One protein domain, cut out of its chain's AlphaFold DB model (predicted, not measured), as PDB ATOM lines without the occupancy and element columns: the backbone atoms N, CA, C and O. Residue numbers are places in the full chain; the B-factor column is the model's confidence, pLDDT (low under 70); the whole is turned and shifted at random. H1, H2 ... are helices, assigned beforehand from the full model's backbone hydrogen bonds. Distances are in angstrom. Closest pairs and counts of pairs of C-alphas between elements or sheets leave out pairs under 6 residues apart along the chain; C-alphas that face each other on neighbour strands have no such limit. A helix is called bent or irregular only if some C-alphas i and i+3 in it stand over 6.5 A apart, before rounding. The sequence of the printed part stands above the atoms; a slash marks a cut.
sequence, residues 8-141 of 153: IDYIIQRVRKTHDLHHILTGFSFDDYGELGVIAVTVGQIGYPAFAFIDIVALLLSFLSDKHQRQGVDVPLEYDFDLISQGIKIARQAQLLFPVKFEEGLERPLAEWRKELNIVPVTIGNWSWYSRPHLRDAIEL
ATOM      1  N   ILE A   8     201.173 271.788 249.791       94.81
ATOM      2  CA  ILE A   8     200.911 270.351 249.893       94.81
ATOM      3  C   ILE A   8     199.741 269.962 248.984       94.81
ATOM      4  O   ILE A   8     199.835 268.969 248.262       94.81
ATOM      5  N   ASP A   9     198.660 270.749 248.962       95.31
ATOM      6  CA  ASP A   9     197.543 270.502 248.047       95.31
ATOM      7  C   ASP A   9     197.984 270.596 246.588       95.31
ATOM      8  O   ASP A   9     197.572 269.763 245.777       95.31
ATOM      9  N   TYR A  10     198.843 271.566 246.259       95.44
ATOM     10  CA  TYR A  10     199.398 271.699 244.916       95.44
ATOM     11  C   TYR A  10     200.222 270.468 244.525       95.44
ATOM     12  O   TYR A  10     199.966 269.883 243.475       95.44
ATOM     13  N   ILE A  11     201.153 270.026 245.377       95.62
ATOM     14  CA  ILE A  11     202.003 268.853 245.117       95.62
ATOM     15  C   ILE A  11     201.145 267.601 244.917       95.62
ATOM     16  O   ILE A  11     201.311 266.891 243.923       95.62
ATOM     17  N   ILE A  12     200.188 267.352 245.818       95.19
ATOM     18  CA  ILE A  12     199.284 266.198 245.732       95.19
ATOM     19  C   ILE A  12     198.469 266.256 244.437       95.19
ATOM     20  O   ILE A  12     198.333 265.243 243.750       95.19
ATOM     21  N   GLN A  13     197.912 267.420 244.088       95.12
ATOM     22  CA  GLN A  13     197.165 267.575 242.840       95.12
ATOM     23  C   GLN A  13     198.061 267.365 241.624       95.12
ATOM     24  O   GLN A  13     197.648 266.662 240.706       95.12
ATOM     25  N   ARG A  14     199.277 267.924 241.615       96.06
ATOM     26  CA  ARG A  14     200.194 267.807 240.481       96.06
ATOM     27  C   ARG A  14     200.541 266.349 240.218       96.06
ATOM     28  O   ARG A  14     200.280 265.878 239.118       96.06
ATOM     29  N   VAL A  15     200.992 265.622 241.243       96.81
ATOM     30  CA  VAL A  15     201.304 264.186 241.136       96.81
ATOM     31  C   VAL A  15     200.089 263.400 240.637       96.81
ATOM     32  O   VAL A  15     200.197 262.651 239.674       96.81
ATOM     33  N   ARG A  16     198.901 263.610 241.223       94.44
ATOM     34  CA  ARG A  16     197.683 262.872 240.832       94.44
ATOM     35  C   ARG A  16     197.192 263.190 239.422       94.44
ATOM     36  O   ARG A  16     196.500 262.368 238.837       94.44
ATOM     37  N   LYS A  17     197.456 264.393 238.911       95.44
ATOM     38  CA  LYS A  17     196.988 264.826 237.589       95.44
ATOM     39  C   LYS A  17     197.953 264.483 236.466       95.44
ATOM     40  O   LYS A  17     197.506 264.420 235.328       95.44
ATOM     41  N   THR A  18     199.228 264.251 236.768       97.19
ATOM     42  CA  THR A  18     200.237 263.904 235.757       97.19
ATOM     43  C   THR A  18     200.712 262.456 235.825       97.19
ATOM     44  O   THR A  18     201.356 262.016 234.880       97.19
ATOM     45  N   HIS A  19     200.377 261.700 236.877       97.38
ATOM     46  CA  HIS A  19     200.736 260.283 237.035       97.38
ATOM     47  C   HIS A  19     200.494 259.450 235.769       97.38
ATOM     48  O   HIS A  19     201.410 258.812 235.255       97.38
ATOM     49  N   ASP A  20     199.291 259.541 235.208       96.56
ATOM     50  CA  ASP A  20     198.916 258.750 234.033       96.56
ATOM     51  C   ASP A  20     199.728 259.147 232.787       96.56
ATOM     52  O   ASP A  20     200.024 258.315 231.932       96.56
ATOM     53  N   LEU A  21     200.190 260.401 232.702       97.06
ATOM     54  CA  LEU A  21     201.120 260.830 231.649       97.06
ATOM     55  C   LEU A  21     202.508 260.213 231.844       97.06
ATOM     56  O   LEU A  21     203.193 259.912 230.864       97.06
ATOM     57  N   HIS A  22     202.930 259.988 233.090       98.00
ATOM     58  CA  HIS A  22     204.216 259.358 233.369       98.00
ATOM     59  C   HIS A  22     204.249 257.913 232.847       98.00
ATOM     60  O   HIS A  22     205.283 257.511 232.317       98.00
ATOM     61  N   HIS A  23     203.140 257.162 232.868       97.75
ATOM     62  CA  HIS A  23     203.066 255.846 232.207       97.75
ATOM     63  C   HIS A  23     203.367 255.939 230.706       97.75
ATOM     64  O   HIS A  23     204.206 255.203 230.177       97.75
ATOM     65  N   ILE A  24     202.736 256.893 230.008       95.88
ATOM     66  CA  ILE A  24     202.947 257.115 228.568       95.88
ATOM     67  C   ILE A  24     204.428 257.399 228.297       95.88
ATOM     68  O   ILE A  24     205.057 256.747 227.456       95.88
ATOM     69  N   LEU A  25     205.004 258.344 229.041       97.62
ATOM     70  CA  LEU A  25     206.391 258.776 228.879       97.62
ATOM     71  C   LEU A  25     207.378 257.634 229.117       97.62
ATOM     72  O   LEU A  25     208.274 257.420 228.302       97.62
ATOM     73  N   THR A  26     207.192 256.885 230.197       98.19
ATOM     74  CA  THR A  26     208.152 255.883 230.679       98.19
ATOM     75  C   THR A  26     207.965 254.505 230.056       98.19
ATOM     76  O   THR A  26     208.879 253.689 230.115       98.19
ATOM     77  N   GLY A  27     206.829 254.244 229.407       97.06
ATOM     78  CA  GLY A  27     206.556 252.954 228.775       97.06
ATOM     79  C   GLY A  27     205.838 251.950 229.678       97.06
ATOM     80  O   GLY A  27     205.438 250.898 229.181       97.06
ATOM     81  N   PHE A  28     205.669 252.247 230.972       97.94
ATOM     82  CA  PHE A  28     205.022 251.339 231.923       97.94
ATOM     83  C   PHE A  28     203.523 251.196 231.649       97.94
ATOM     84  O   PHE A  28     202.830 252.188 231.434       97.94
ATOM     85  N   SER A  29     203.010 249.967 231.663       95.06
ATOM     86  CA  SER A  29     201.595 249.668 231.459       95.06
ATOM     87  C   SER A  29     200.716 250.272 232.553       95.06
ATOM     88  O   SER A  29     201.152 250.468 233.682       95.06
ATOM     89  N   PHE A  30     199.471 250.575 232.188       91.88
ATOM     90  CA  PHE A  30     198.439 251.182 233.046       91.88
ATOM     91  C   PHE A  30     197.699 250.153 233.910       91.88
ATOM     92  O   PHE A  30     196.575 250.380 234.349       91.88
ATOM     93  N   ASP A  31     198.282 248.970 234.045       90.00
ATOM     94  CA  ASP A  31     197.703 247.835 234.741       90.00
ATOM     95  C   ASP A  31     198.634 247.387 235.867       90.00
ATOM     96  O   ASP A  31     199.739 247.909 236.048       90.00
ATOM     97  N   ASP A  32     198.200 246.363 236.595       85.75
ATOM     98  CA  ASP A  32     198.902 245.821 237.761       85.75
ATOM     99  C   ASP A  32     200.313 245.276 237.457       85.75
ATOM    100  O   ASP A  32     201.038 244.899 238.382       85.75
ATOM    101  N   TYR A  33     200.706 245.195 236.179       92.12
ATOM    102  CA  TYR A  33     202.041 244.780 235.755       92.12
ATOM    103  C   TYR A  33     203.015 245.959 235.647       92.12
ATOM    104  O   TYR A  33     204.215 245.741 235.738       92.12
ATOM    105  N   GLY A  34     202.547 247.192 235.441       95.25
ATOM    106  CA  GLY A  34     203.409 248.359 235.197       95.25
ATOM    107  C   GLY A  34     203.405 249.406 236.311       95.25
ATOM    108  O   GLY A  34     204.379 250.148 236.446       95.25
ATOM    109  N   GLU A  35     202.348 249.442 237.124       96.19
ATOM    110  CA  GLU A  35     202.084 250.494 238.116       96.19
ATOM    111  C   GLU A  35     203.264 250.757 239.064       96.19
ATOM    112  O   GLU A  35     203.716 251.891 239.223       96.19
ATOM    113  N   LEU A  36     203.838 249.700 239.645       96.50
ATOM    114  CA  LEU A  36     204.936 249.838 240.608       96.50
ATOM    115  C   LEU A  36     206.173 250.507 239.987       96.50
ATOM    116  O   LEU A  36     206.899 251.244 240.648       96.50
ATOM    117  N   GLY A  37     206.390 250.302 238.685       97.81
ATOM    118  CA  GLY A  37     207.505 250.892 237.956       97.81
ATOM    119  C   GLY A  37     207.356 252.404 237.816       97.81
ATOM    120  O   GLY A  37     208.308 253.143 238.065       97.81
ATOM    121  N   VAL A  38     206.163 252.895 237.465       98.25
ATOM    122  CA  VAL A  38     205.926 254.343 237.328       98.25
ATOM    123  C   VAL A  38     205.861 255.053 238.685       98.25
ATOM    124  O   VAL A  38     206.336 256.188 238.820       98.25
ATOM    125  N   ILE A  39     205.344 254.374 239.713       98.12
ATOM    126  CA  ILE A  39     205.359 254.852 241.098       98.12
ATOM    127  C   ILE A  39     206.813 255.055 241.527       98.12
ATOM    128  O   ILE A  39     207.179 256.165 241.933       98.12
ATOM    129  N   ALA A  40     207.665 254.050 241.299       98.38
ATOM    130  CA  ALA A  40     209.092 254.115 241.584       98.38
ATOM    131  C   ALA A  40     209.810 255.252 240.833       98.38
ATOM    132  O   ALA A  40     210.752 255.832 241.374       98.38
ATOM    133  N   VAL A  41     209.357 255.652 239.634       98.62
ATOM    134  CA  VAL A  41     209.901 256.845 238.949       98.62
ATOM    135  C   VAL A  41     209.689 258.099 239.797       98.62
ATOM    136  O   VAL A  41     210.624 258.858 240.053       98.62
ATOM    137  N   THR A  42     208.463 258.307 240.274       98.38
ATOM    138  CA  THR A  42     208.110 259.480 241.087       98.38
ATOM    139  C   THR A  42     208.801 259.437 242.454       98.38
ATOM    140  O   THR A  42     209.298 260.461 242.930       98.38
ATOM    141  N   VAL A  43     208.897 258.256 243.075       98.31
ATOM    142  CA  VAL A  43     209.657 258.056 244.321       98.31
ATOM    143  C   VAL A  43     211.132 258.384 244.112       98.31
ATOM    144  O   VAL A  43     211.702 259.146 244.888       98.31
ATOM    145  N   GLY A  44     211.743 257.876 243.042       98.25
ATOM    146  CA  GLY A  44     213.151 258.111 242.735       98.25
ATOM    147  C   GLY A  44     213.478 259.571 242.419       98.25
ATOM    148  O   GLY A  44     214.597 260.006 242.676       98.25
ATOM    149  N   GLN A  45     212.517 260.330 241.883       98.38
ATOM    150  CA  GLN A  45     212.714 261.732 241.522       98.38
ATOM    151  C   GLN A  45     212.475 262.712 242.676       98.38
ATOM    152  O   GLN A  45     213.261 263.641 242.853       98.38
ATOM    153  N   ILE A  46     211.387 262.542 243.434       97.12
ATOM    154  CA  ILE A  46     210.963 263.521 244.452       97.12
ATOM    155  C   ILE A  46     210.676 262.917 245.829       97.12
ATOM    156  O   ILE A  46     210.272 263.643 246.733       97.12
ATOM    157  N   GLY A  47     210.844 261.605 246.013       97.00
ATOM    158  CA  GLY A  47     210.609 260.947 247.300       97.00
ATOM    159  C   GLY A  47     209.164 261.065 247.792       97.00
ATOM    160  O   GLY A  47     208.943 261.228 248.990       97.00
ATOM    161  N   TYR A  48     208.177 261.036 246.886       97.62
ATOM    162  CA  TYR A  48     206.774 261.262 247.246       97.62
ATOM    163  C   TYR A  48     206.276 260.207 248.262       97.62
ATOM    164  O   TYR A  48     206.172 259.028 247.903       97.62
ATOM    165  N   PRO A  49     205.933 260.587 249.514       97.12
ATOM    166  CA  PRO A  49     205.784 259.620 250.608       97.12
ATOM    167  C   PRO A  49     204.686 258.576 250.406       97.12
ATOM    168  O   PRO A  49     204.861 257.419 250.775       97.12
ATOM    169  N   ALA A  50     203.556 258.964 249.808       96.88
ATOM    170  CA  ALA A  50     202.450 258.037 249.579       96.88
ATOM    171  C   ALA A  50     202.834 256.923 248.594       96.88
ATOM    172  O   ALA A  50     202.434 255.780 248.774       96.88
ATOM    173  N   PHE A  51     203.636 257.249 247.582       97.69
ATOM    174  CA  PHE A  51     204.113 256.285 246.594       97.69
ATOM    175  C   PHE A  51     205.221 255.398 247.162       97.69
ATOM    176  O   PHE A  51     205.166 254.188 246.996       97.69
ATOM    177  N   ALA A  52     206.144 255.966 247.946       97.69
ATOM    178  CA  ALA A  52     207.156 255.175 248.647       97.69
ATOM    179  C   ALA A  52     206.518 254.156 249.609       97.69
ATOM    180  O   ALA A  52     206.978 253.023 249.726       97.69
ATOM    181  N   PHE A  53     205.429 254.544 250.280       98.12
ATOM    182  CA  PHE A  53     204.652 253.630 251.112       98.12
ATOM    183  C   PHE A  53     204.015 252.497 250.292       98.12
ATOM    184  O   PHE A  53     204.068 251.347 250.723       98.12
ATOM    185  N   ILE A  54     203.457 252.798 249.111       96.56
ATOM    186  CA  ILE A  54     202.900 251.784 248.202       96.56
ATOM    187  C   ILE A  54     203.982 250.790 247.765       96.56
ATOM    188  O   ILE A  54     203.749 249.592 247.893       96.56
ATOM    189  N   ASP A  55     205.164 251.257 247.350       94.62
ATOM    190  CA  ASP A  55     206.280 250.385 246.946       94.62
ATOM    191  C   ASP A  55     206.673 249.402 248.059       94.62
ATOM    192  O   ASP A  55     206.794 248.197 247.835       94.62
ATOM    193  N   ILE A  56     206.819 249.901 249.291       95.81
ATOM    194  CA  ILE A  56     207.203 249.080 250.449       95.81
ATOM    195  C   ILE A  56     206.119 248.050 250.785       95.81
ATOM    196  O   ILE A  56     206.430 246.886 251.049       95.81
ATOM    197  N   VAL A  57     204.847 248.460 250.793       94.56
ATOM    198  CA  VAL A  57     203.730 247.555 251.097       94.56
ATOM    199  C   VAL A  57     203.567 246.506 250.002       94.56
ATOM    200  O   VAL A  57     203.359 245.341 250.330       94.56
ATOM    201  N   ALA A  58     203.706 246.878 248.728       91.44
ATOM    202  CA  ALA A  58     203.648 245.938 247.612       91.44
ATOM    203  C   ALA A  58     204.730 244.857 247.742       91.44
ATOM    204  O   ALA A  58     204.406 243.672 247.731       91.44
ATOM    205  N   LEU A  59     205.986 245.252 247.988       92.44
ATOM    206  CA  LEU A  59     207.087 244.308 248.211       92.44
ATOM    207  C   LEU A  59     206.837 243.387 249.413       92.44
ATOM    208  O   LEU A  59     207.080 242.183 249.330       92.44
ATOM    209  N   LEU A  60     206.328 243.928 250.525       92.62
ATOM    210  CA  LEU A  60     205.987 243.127 251.703       92.62
ATOM    211  C   LEU A  60     204.884 242.106 251.393       92.62
ATOM    212  O   LEU A  60     204.983 240.953 251.806       92.62
ATOM    213  N   LEU A  61     203.838 242.509 250.671       89.38
ATOM    214  CA  LEU A  61     202.740 241.615 250.303       89.38
ATOM    215  C   LEU A  61     203.202 240.517 249.338       89.38
ATOM    216  O   LEU A  61     202.861 239.356 249.558       89.38
ATOM    217  N   SER A  62     204.024 240.853 248.343       88.56
ATOM    218  CA  SER A  62     204.624 239.881 247.420       88.56
ATOM    219  C   SER A  62     205.582 238.917 248.120       88.56
ATOM    220  O   SER A  62     205.671 237.757 247.731       88.56
ATOM    221  N   PHE A  63     206.260 239.353 249.185       88.44
ATOM    222  CA  PHE A  63     207.080 238.473 250.022       88.44
ATOM    223  C   PHE A  63     206.241 237.520 250.892       88.44
ATOM    224  O   PHE A  63     206.626 236.372 251.102       88.44
ATOM    225  N   LEU A  64     205.107 237.983 251.424       88.69
ATOM    226  CA  LEU A  64     204.280 237.213 252.362       88.69
ATOM    227  C   LEU A  64     203.252 236.289 251.692       88.69
ATOM    228  O   LEU A  64     202.613 235.497 252.389       88.69
ATOM    229  N   SER A  65     203.023 236.413 250.384       77.19
ATOM    230  CA  SER A  65     201.873 235.793 249.723       77.19
ATOM    231  C   SER A  65     202.191 235.273 248.324       77.19
ATOM    232  O   SER A  65     202.448 236.049 247.409       77.19
ATOM    233  N   ASP A  66     201.973 233.972 248.116       63.19
ATOM    234  CA  ASP A  66     201.916 233.354 246.779       63.19
ATOM    235  C   ASP A  66     200.637 233.730 245.997       63.19
ATOM    236  O   ASP A  66     200.475 233.371 244.835       63.19
ATOM    237  N   LYS A  67     199.687 234.460 246.608       57.66
ATOM    238  CA  LYS A  67     198.398 234.804 245.971       57.66
ATOM    239  C   LYS A  67     198.483 235.957 244.971       57.66
ATOM    240  O   LYS A  67     197.501 236.213 244.279       57.66
ATOM    241  N   HIS A  68     199.621 236.642 244.873       58.97
ATOM    242  CA  HIS A  68     199.854 237.706 243.888       58.97
ATOM    243  C   HIS A  68     200.370 237.168 242.549       58.97
ATOM    244  O   HIS A  68     201.110 237.848 241.839       58.97
ATOM    245  N   GLN A  69     199.991 235.941 242.190       64.94
ATOM    246  CA  GLN A  69     200.423 235.336 240.943       64.94
ATOM    247  C   GLN A  69     199.735 236.032 239.768       64.94
ATOM    248  O   GLN A  69     198.598 235.739 239.394       64.94
ATOM    249  N   ARG A  70     200.439 237.015 239.207       77.69
ATOM    250  CA  ARG A  70     200.071 237.647 237.948       77.69
ATOM    251  C   ARG A  70     200.294 236.621 236.835       77.69
ATOM    252  O   ARG A  70     201.291 235.900 236.838       77.69
ATOM    253  N   GLN A  71     199.364 236.516 235.891       78.69
ATOM    254  CA  GLN A  71     199.496 235.552 234.797       78.69
ATOM    255  C   GLN A  71     200.778 235.826 233.999       78.69
ATOM    256  O   GLN A  71     201.042 236.958 233.595       78.69
ATOM    257  N   GLY A  72     201.584 234.787 233.777       80.81
ATOM    258  CA  GLY A  72     202.874 234.922 233.096       80.81
ATOM    259  C   GLY A  72     203.972 235.579 233.941       80.81
ATOM    260  O   GLY A  72     204.940 236.077 233.370       80.81
ATOM    261  N   VAL A  73     203.818 235.612 235.271       84.94
ATOM    262  CA  VAL A  73     204.872 235.977 236.225       84.94
ATOM    263  C   VAL A  73     205.113 234.792 237.154       84.94
ATOM    264  O   VAL A  73     204.266 234.459 237.984       84.94
ATOM    265  N   ASP A  74     206.277 234.163 237.005       83.00
ATOM    266  CA  ASP A  74     206.631 232.961 237.761       83.00
ATOM    267  C   ASP A  74     207.006 233.289 239.212       83.00
ATOM    268  O   ASP A  74     206.584 232.587 240.129       83.00
ATOM    269  N   VAL A  75     207.747 234.386 239.425       88.06
ATOM    270  CA  VAL A  75     208.216 234.825 240.748       88.06
ATOM    271  C   VAL A  75     207.809 236.289 240.992       88.06
ATOM    272  O   VAL A  75     208.494 237.206 240.533       88.06
ATOM    273  N   PRO A  76     206.693 236.551 241.707       88.19
ATOM    274  CA  PRO A  76     206.153 237.904 241.885       88.19
ATOM    275  C   PRO A  76     207.111 238.888 242.560       88.19
ATOM    276  O   PRO A  76     207.185 240.045 242.155       88.19
ATOM    277  N   LEU A  77     207.866 238.435 243.563       90.44
ATOM    278  CA  LEU A  77     208.802 239.294 244.283       90.44
ATOM    279  C   LEU A  77     209.977 239.738 243.400       90.44
ATOM    280  O   LEU A  77     210.331 240.913 243.407       90.44
ATOM    281  N   GLU A  78     210.561 238.820 242.622       91.88
ATOM    282  CA  GLU A  78     211.618 239.149 241.653       91.88
ATOM    283  C   GLU A  78     211.097 240.134 240.603       91.88
ATOM    284  O   GLU A  78     211.747 241.137 240.314       91.88
ATOM    285  N   TYR A  79     209.877 239.900 240.115       92.75
ATOM    286  CA  TYR A  79     209.214 240.797 239.178       92.75
ATOM    287  C   TYR A  79     209.048 242.215 239.734       92.75
ATOM    288  O   TYR A  79     209.376 243.182 239.046       92.75
ATOM    289  N   ASP A  80     208.570 242.356 240.972       93.38
ATOM    290  CA  ASP A  80     208.390 243.664 241.606       93.38
ATOM    291  C   ASP A  80     209.734 244.378 241.830       93.38
ATOM    292  O   ASP A  80     209.833 245.588 241.609       93.38
ATOM    293  N   PHE A  81     210.792 243.647 242.205       95.38
ATOM    294  CA  PHE A  81     212.140 244.208 242.328       95.38
ATOM    295  C   PHE A  81     212.692 244.705 240.991       95.38
ATOM    296  O   PHE A  81     213.236 245.815 240.936       95.38
ATOM    297  N   ASP A  82     212.550 243.926 239.921       95.38
ATOM    298  CA  ASP A  82     212.969 244.332 238.579       95.38
ATOM    299  C   ASP A  82     212.184 245.560 238.112       95.38
ATOM    300  O   ASP A  82     212.763 246.528 237.609       95.38
ATOM    301  N   LEU A  83     210.872 245.558 238.342       95.50
ATOM    302  CA  LEU A  83     209.969 246.635 237.969       95.50
ATOM    303  C   LEU A  83     210.332 247.958 238.666       95.50
ATOM    304  O   LEU A  83     210.535 248.976 237.993       95.50
ATOM    305  N   ILE A  84     210.507 247.938 239.993       97.12
ATOM    306  CA  ILE A  84     210.974 249.098 240.773       97.12
ATOM    307  C   ILE A  84     212.360 249.539 240.294       97.12
ATOM    308  O   ILE A  84     212.605 250.733 240.108       97.12
ATOM    309  N   SER A  85     213.273 248.595 240.049       97.56
ATOM    310  CA  SER A  85     214.636 248.900 239.600       97.56
ATOM    311  C   SER A  85     214.647 249.644 238.264       97.56
ATOM    312  O   SER A  85     215.398 250.612 238.104       97.56
ATOM    313  N   GLN A  86     213.784 249.256 237.320       98.12
ATOM    314  CA  GLN A  86     213.624 249.971 236.053       98.12
ATOM    315  C   GLN A  86     213.046 251.374 236.258       98.12
ATOM    316  O   GLN A  86     213.539 252.330 235.654       98.12
ATOM    317  N   GLY A  87     212.062 251.526 237.149       98.31
ATOM    318  CA  GLY A  87     211.514 252.831 237.515       98.31
ATOM    319  C   GLY A  87     212.574 253.772 238.094       98.31
ATOM    320  O   GLY A  87     212.743 254.895 237.621       98.31
ATOM    321  N   ILE A  88     213.376 253.288 239.046       98.44
ATOM    322  CA  ILE A  88     214.485 254.049 239.643       98.44
ATOM    323  C   ILE A  88     215.571 254.378 238.611       98.44
ATOM    324  O   ILE A  88     216.145 255.472 238.642       98.44
ATOM    325  N   LYS A  89     215.860 253.468 237.676       98.56
ATOM    326  CA  LYS A  89     216.800 253.731 236.578       98.56
ATOM    327  C   LYS A  89     216.320 254.894 235.710       98.56
ATOM    328  O   LYS A  89     217.101 255.809 235.451       98.56
ATOM    329  N   ILE A  90     215.046 254.889 235.312       98.62
ATOM    330  CA  ILE A  90     214.441 255.996 234.562       98.62
ATOM    331  C   ILE A  90     214.463 257.281 235.397       98.62
ATOM    332  O   ILE A  90     214.874 258.316 234.879       98.62
ATOM    333  N   ALA A  91     214.108 257.220 236.686       98.44
ATOM    334  CA  ALA A  91     214.101 258.379 237.580       98.44
ATOM    335  C   ALA A  91     215.447 259.113 237.615       98.44
ATOM    336  O   ALA A  91     215.481 260.338 237.557       98.44
ATOM    337  N   ARG A  92     216.547 258.352 237.698       98.12
ATOM    338  CA  ARG A  92     217.919 258.880 237.770       98.12
ATOM    339  C   ARG A  92     218.437 259.428 236.442       98.12
ATOM    340  O   ARG A  92     219.351 260.244 236.446       98.12
ATOM    341  N   GLN A  93     217.909 258.937 235.325       98.06
ATOM    342  CA  GLN A  93     218.328 259.336 233.981       98.06
ATOM    343  C   GLN A  93     217.540 260.547 233.465       98.06
ATOM    344  O   GLN A  93     218.108 261.428 232.814       98.06
ATOM    345  N   ALA A  94     216.231 260.552 233.703       98.50
ATOM    346  CA  ALA A  94     215.319 261.542 233.163       98.50
ATOM    347  C   ALA A  94     215.464 262.897 233.865       98.50
ATOM    348  O   ALA A  94     215.848 262.986 235.032       98.50
ATOM    349  N   GLN A  95     215.080 263.960 233.164       98.38
ATOM    350  CA  GLN A  95     214.811 265.238 233.810       98.38
ATOM    351  C   GLN A  95     213.636 265.107 234.790       98.38
ATOM    352  O   GLN A  95     212.788 264.216 234.670       98.38
ATOM    353  N   LEU A  96     213.580 266.013 235.766       98.06
ATOM    354  CA  LEU A  96     212.528 266.022 236.773       98.06
ATOM    355  C   LEU A  96     211.160 266.233 236.111       98.06
ATOM    356  O   LEU A  96     210.945 267.271 235.492       98.06
ATOM    357  N   LEU A  97     210.233 265.282 236.263       98.12
ATOM    358  CA  LEU A  97     208.925 265.330 235.593       98.12
ATOM    359  C   LEU A  97     207.919 266.230 236.316       98.12
ATOM    360  O   LEU A  97     207.069 266.847 235.683       98.12
ATOM    361  N   PHE A  98     208.036 266.346 237.641       97.69
ATOM    362  CA  PHE A  98     207.125 267.132 238.480       97.69
ATOM    363  C   PHE A  98     206.855 268.575 237.980       97.69
ATOM    364  O   PHE A  98     205.682 268.958 237.914       97.69
ATOM    365  N   PRO A  99     207.874 269.386 237.611       97.00
ATOM    366  CA  PRO A  99     207.660 270.759 237.155       97.00
ATOM    367  C   PRO A  99     207.241 270.880 235.682       97.00
ATOM    368  O   PRO A  99     206.900 271.979 235.248       97.00
ATOM    369  N   VAL A 100     207.287 269.800 234.896       97.81
ATOM    370  CA  VAL A 100     207.050 269.856 233.446       97.81
ATOM    371  C   VAL A 100     205.581 270.120 233.177       97.81
ATOM    372  O   VAL A 100     204.745 269.318 233.577       97.81
ATOM    373  N   LYS A 101     205.260 271.201 232.465       96.69
ATOM    374  CA  LYS A 101     203.890 271.584 232.099       96.69
ATOM    375  C   LYS A 101     203.383 270.856 230.852       96.69
ATOM    376  O   LYS A 101     203.274 271.441 229.779       96.69
ATOM    377  N   PHE A 102     203.070 269.572 230.989       96.50
ATOM    378  CA  PHE A 102     202.549 268.755 229.885       96.50
ATOM    379  C   PHE A 102     201.300 269.343 229.217       96.50
ATOM    380  O   PHE A 102     201.121 269.195 228.014       96.50
ATOM    381  N   GLU A 103     200.463 270.039 229.985       95.31
ATOM    382  CA  GLU A 103     199.249 270.709 229.516       95.31
ATOM    383  C   GLU A 103     199.489 271.795 228.451       95.31
ATOM    384  O   GLU A 103     198.561 272.135 227.727       95.31
ATOM    385  N   GLU A 104     200.713 272.323 228.337       97.00
ATOM    386  CA  GLU A 104     201.095 273.326 227.333       97.00
ATOM    387  C   GLU A 104     201.640 272.688 226.036       97.00
ATOM    388  O   GLU A 104     202.046 273.416 225.135       97.00
ATOM    389  N   GLY A 105     201.675 271.352 225.930       95.31
ATOM    390  CA  GLY A 105     202.244 270.658 224.768       95.31
ATOM    391  C   GLY A 105     201.749 269.225 224.574       95.31
ATOM    392  O   GLY A 105     202.546 268.335 224.263       95.31
ATOM    393  N   LEU A 106     200.456 268.971 224.802       94.06
ATOM    394  CA  LEU A 106     199.846 267.639 224.640       94.06
ATOM    395  C   LEU A 106     199.816 267.172 223.176       94.06
ATOM    396  O   LEU A 106     199.782 265.974 222.911       94.06
ATOM    397  N   GLU A 107     199.839 268.108 222.233       93.31
ATOM    398  CA  GLU A 107     199.892 267.874 220.791       93.31
ATOM    399  C   GLU A 107     201.279 267.451 220.292       93.31
ATOM    400  O   GLU A 107     201.414 266.950 219.174       93.31
ATOM    401  N   ARG A 108     202.320 267.655 221.110       93.75
ATOM    402  CA  ARG A 108     203.697 267.333 220.736       93.75
ATOM    403  C   ARG A 108     203.878 265.817 220.601       93.75
ATOM    404  O   ARG A 108     203.396 265.063 221.452       93.75
ATOM    405  N   PRO A 109     204.648 265.338 219.607       93.75
ATOM    406  CA  PRO A 109     204.950 263.920 219.485       93.75
ATOM    407  C   PRO A 109     205.621 263.360 220.745       93.75
ATOM    408  O   PRO A 109     206.584 263.924 221.267       93.75
ATOM    409  N   LEU A 110     205.184 262.178 221.189       94.25
ATOM    410  CA  LEU A 110     205.747 261.499 222.364       94.25
ATOM    411  C   LEU A 110     207.273 261.301 222.271       94.25
ATOM    412  O   LEU A 110     207.981 261.371 223.276       94.25
ATOM    413  N   ALA A 111     207.790 261.062 221.064       95.19
ATOM    414  CA  ALA A 111     209.223 260.910 220.825       95.19
ATOM    415  C   ALA A 111     210.017 262.185 221.161       95.19
ATOM    416  O   ALA A 111     211.132 262.090 221.674       95.19
ATOM    417  N   GLU A 112     209.444 263.368 220.923       97.25
ATOM    418  CA  GLU A 112     210.079 264.641 221.266       97.25
ATOM    419  C   GLU A 112     210.119 264.848 222.777       97.25
ATOM    420  O   GLU A 112     211.182 265.163 223.309       97.25
ATOM    421  N   TRP A 113     209.009 264.577 223.474       97.69
ATOM    422  CA  TRP A 113     208.959 264.616 224.938       97.69
ATOM    423  C   TRP A 113     210.013 263.704 225.568       97.69
ATOM    424  O   TRP A 113     210.765 264.127 226.442       97.69
ATOM    425  N   ARG A 114     210.111 262.455 225.098       98.19
ATOM    426  CA  ARG A 114     211.106 261.497 225.604       98.19
ATOM    427  C   ARG A 114     212.536 261.951 225.338       98.19
ATOM    428  O   ARG A 114     213.379 261.817 226.219       98.19
ATOM    429  N   LYS A 115     212.809 262.507 224.155       98.19
ATOM    430  CA  LYS A 115     214.132 263.038 223.809       98.19
ATOM    431  C   LYS A 115     214.510 264.218 224.703       98.19
ATOM    432  O   LYS A 115     215.613 264.232 225.240       98.19
ATOM    433  N   GLU A 116     213.613 265.186 224.864       98.00
ATOM    434  CA  GLU A 116     213.838 266.380 225.686       98.00
ATOM    435  C   GLU A 116     214.079 266.016 227.154       98.00
ATOM    436  O   GLU A 116     215.053 266.457 227.761       98.00
ATOM    437  N   LEU A 117     213.230 265.146 227.703       98.44
ATOM    438  CA  LEU A 117     213.276 264.743 229.107       98.44
ATOM    439  C   LEU A 117     214.303 263.638 229.383       98.44
ATOM    440  O   LEU A 117     214.388 263.164 230.514       98.44
ATOM    441  N   ASN A 118     215.089 263.226 228.382       98.50
ATOM    442  CA  ASN A 118     216.072 262.145 228.470       98.50
ATOM    443  C   ASN A 118     215.487 260.815 228.994       98.50
ATOM    444  O   ASN A 118     216.092 260.119 229.810       98.50
ATOM    445  N   ILE A 119     214.291 260.454 228.530       98.44
ATOM    446  CA  ILE A 119     213.588 259.233 228.931       98.44
ATOM    447  C   ILE A 119     213.858 258.133 227.911       98.44
ATOM    448  O   ILE A 119     213.492 258.241 226.740       98.44
ATOM    449  N   VAL A 120     214.438 257.030 228.382       97.88
ATOM    450  CA  VAL A 120     214.471 255.765 227.643       97.88
ATOM    451  C   VAL A 120     213.328 254.900 228.179       97.88
ATOM    452  O   VAL A 120     213.404 254.470 229.331       97.88
ATOM    453  N   PRO A 121     212.253 254.683 227.402       97.31
ATOM    454  CA  PRO A 121     211.082 253.972 227.891       97.31
ATOM    455  C   PRO A 121     211.326 252.463 227.979       97.31
ATOM    456  O   PRO A 121     212.112 251.905 227.209       97.31
ATOM    457  N   VAL A 122     210.582 251.780 228.848       97.19
ATOM    458  CA  VAL A 122     210.462 250.321 228.778       97.19
ATOM    459  C   VAL A 122     209.572 249.941 227.593       97.19
ATOM    460  O   VAL A 122     208.441 250.406 227.464       97.19
ATOM    461  N   THR A 123     210.080 249.089 226.709       94.88
ATOM    462  CA  THR A 123     209.373 248.664 225.483       94.88
ATOM    463  C   THR A 123     209.112 247.162 225.422       94.88
ATOM    464  O   THR A 123     208.474 246.676 224.491       94.88
ATOM    465  N   ILE A 124     209.619 246.421 226.406       91.12
ATOM    466  CA  ILE A 124     209.561 244.962 226.471       91.12
ATOM    467  C   ILE A 124     209.106 244.513 227.856       91.12
ATOM    468  O   ILE A 124     209.291 245.237 228.836       91.12
ATOM    469  N   GLY A 125     208.565 243.298 227.926       90.19
ATOM    470  CA  GLY A 125     208.077 242.686 229.160       90.19
ATOM    471  C   GLY A 125     206.618 243.025 229.471       90.19
ATOM    472  O   GLY A 125     206.036 243.947 228.898       90.19
ATOM    473  N   ASN A 126     206.033 242.271 230.404       90.50
ATOM    474  CA  ASN A 126     204.618 242.393 230.782       90.50
ATOM    475  C   ASN A 126     204.264 243.758 231.391       90.50
ATOM    476  O   ASN A 126     203.097 244.141 231.344       90.50
ATOM    477  N   TRP A 127     205.261 244.475 231.919       94.31
ATOM    478  CA  TRP A 127     205.131 245.822 232.480       94.31
ATOM    479  C   TRP A 127     205.126 246.922 231.425       94.31
ATOM    480  O   TRP A 127     205.009 248.088 231.775       94.31
ATOM    481  N   SER A 128     205.351 246.608 230.147       95.44
ATOM    482  CA  SER A 128     205.396 247.620 229.096       95.44
ATOM    483  C   SER A 128     204.055 247.695 228.389       95.44
ATOM    484  O   SER A 128     203.542 246.668 227.937       95.44
ATOM    485  N   TRP A 129     203.505 248.896 228.193       94.56
ATOM    486  CA  TRP A 129     202.295 249.036 227.376       94.56
ATOM    487  C   TRP A 129     202.525 248.651 225.907       94.56
ATOM    488  O   TRP A 129     201.572 248.284 225.224       94.56
ATOM    489  N   TYR A 130     203.777 248.612 225.429       91.94
ATOM    490  CA  TYR A 130     204.115 248.068 224.107       91.94
ATOM    491  C   TYR A 130     203.813 246.569 223.984       91.94
ATOM    492  O   TYR A 130     203.626 246.066 222.879       91.94
ATOM    493  N   SER A 131     203.720 245.840 225.098       90.00
ATOM    494  CA  SER A 131     203.331 244.425 225.086       90.00
ATOM    495  C   SER A 131     201.842 244.210 224.788       90.00
ATOM    496  O   SER A 131     201.424 243.076 224.557       90.00
ATOM    497  N   ARG A 132     201.025 245.274 224.774       89.38
ATOM    498  CA  ARG A 132     199.575 245.211 224.551       89.38
ATOM    499  C   ARG A 132     199.272 245.403 223.052       89.38
ATOM    500  O   ARG A 132     199.467 246.508 222.546       89.38
ATOM    501  N   PRO A 133     198.806 244.369 222.315       86.12
ATOM    502  CA  PRO A 133     198.591 244.466 220.865       86.12
ATOM    503  C   PRO A 133     197.653 245.610 220.468       86.12
ATOM    504  O   PRO A 133     198.032 246.447 219.666       86.12
ATOM    505  N   HIS A 134     196.510 245.744 221.143       86.12
ATOM    506  CA  HIS A 134     195.521 246.786 220.846       86.12
ATOM    507  C   HIS A 134     196.059 248.223 220.981       86.12
ATOM    508  O   HIS A 134     195.615 249.105 220.252       86.12
ATOM    509  N   LEU A 135     197.009 248.476 221.895       85.25
ATOM    510  CA  LEU A 135     197.642 249.795 222.027       85.25
ATOM    511  C   LEU A 135     198.653 250.048 220.908       85.25
ATOM    512  O   LEU A 135     198.714 251.163 220.399       85.25
ATOM    513  N   ARG A 136     199.426 249.028 220.514       80.00
ATOM    514  CA  ARG A 136     200.336 249.131 219.364       80.00
ATOM    515  C   ARG A 136     199.561 249.428 218.090       80.00
ATOM    516  O   ARG A 136     199.868 250.412 217.426       80.00
ATOM    517  N   ASP A 137     198.513 248.652 217.836       83.62
ATOM    518  CA  ASP A 137     197.663 248.816 216.661       83.62
ATOM    519  C   ASP A 137     197.081 250.237 216.622       83.62
ATOM    520  O   ASP A 137     197.163 250.908 215.599       83.62
ATOM    521  N   ALA A 138     196.578 250.750 217.753       81.81
ATOM    522  CA  ALA A 138     196.020 252.100 217.841       81.81
ATOM    523  C   ALA A 138     197.039 253.222 217.567       81.81
ATOM    524  O   ALA A 138     196.658 254.265 217.039       81.81
ATOM    525  N   ILE A 139     198.314 253.028 217.915       77.50
ATOM    526  CA  ILE A 139     199.396 253.989 217.636       77.50
ATOM    527  C   ILE A 139     199.810 253.945 216.159       77.50
ATOM    528  O   ILE A 139     200.216 254.965 215.605       77.50
ATOM    529  N   GLU A 140     199.721 252.774 215.527       74.75
ATOM    530  CA  GLU A 140     200.055 252.568 214.113       74.75
ATOM    531  C   GLU A 140     198.934 253.012 213.158       74.75
ATOM    532  O   GLU A 140     199.180 253.190 211.962       74.75
ATOM    533  N   LEU A 141     197.712 253.228 213.663       62.28
ATOM    534  CA  LEU A 141     196.610 253.747 212.859       62.28
ATOM    535  C   LEU A 141     196.928 255.158 212.326       62.28
ATOM    536  O   LEU A 141     197.389 256.023 213.078       62.28
TER     537      LEU A 141
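What this domain is: This is residues 8 to 141 of the 153 residues of the protein "Pyrroloquinoline quinone biosynthesis protein" of Oscillatoriales cyanobacterium SpSt-402 (UniProt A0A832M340). Three helices, H2, H3 and H4, make a small up-and-down bundle, and the longest helix, H1, kinked near residue 20, packs on H2 with residues 19 to 26. Short H5 lies at the end of H1 away from residue 8, between two long stretches with no named element, and residues 133 to 138 of H6 stick out from the body. The printed part has 134 residues with six named helices, in order H1 to H6 along the chain, and no named strand; the class is all helix. It is compact, with a radius of gyration of the C-alphas of 15.0 A, and spans 44 by 40 by 23 A.

How they stand to each other: H1, residues 8 to 26, has a kink of 51 degrees near residue 20 and is irregular, with C-alphas 17 and 20 7.3 A apart. With residues 19 to 26 alone it touches H2, residues 35 to 46, at a steep tilt of 55 degrees, opposite ways; the closest C-alphas are those of His 23 and Val 38, 6.1 A apart. H2 is the hub, touching three helices. It touches H4, residues 76 to 93, with the C-alphas of Gly 37 and Gly 87 closest at 4.5 A; they run the same way at 37 degrees, only just a steep tilt. H2 forms a helical hairpin with H3, residues 49 to 64, at a steep tilt of 42 degrees; residues 49 to 55 of H3 alone touch H2, and the closest C-alphas are those of Val 43 and Ala 52, 5.8 A apart. H3 and H4 form another hairpin, at a shallow tilt of 27 degrees, with the C-alphas of Ser 62 and Leu 77 closest at 5.3 A. H1 only just touches H5, residues 110 to 116, with 3 pairs of C-alphas within 8 A, the closest being Leu 25 and Arg 114 at 6.4 A. H6, residues 133 to 140, touches no helix. In H2, H3, H4, H5 and H6 every O i to N i+4 pair is within hydrogen-bond range; in H1, 12 of 15 are.

Where its parts are: H1 begins at C-alpha 8, (200.911, 270.351, 249.893), and measures 25.1 A from first to last C-alpha. H4 measures 25.9 A, H3 22.5 A and H2 17.0 A. H4 begins at C-alpha 76, (206.153, 237.904, 241.885). H5 has 7 residues and H6 has 8, ending at C-alpha 140, (200.055, 252.568, 214.113).

The domain as a whole: The C-alphas farthest apart are those of Asp 66 and Glu 104, 44.5 A. The printed part has no cut. The links H3 to H4, H4 to H5 and H5 to H6 are long. Mean pLDDT of the printed part is 92.8; residues 66 to 69 and residue 141 are under 70.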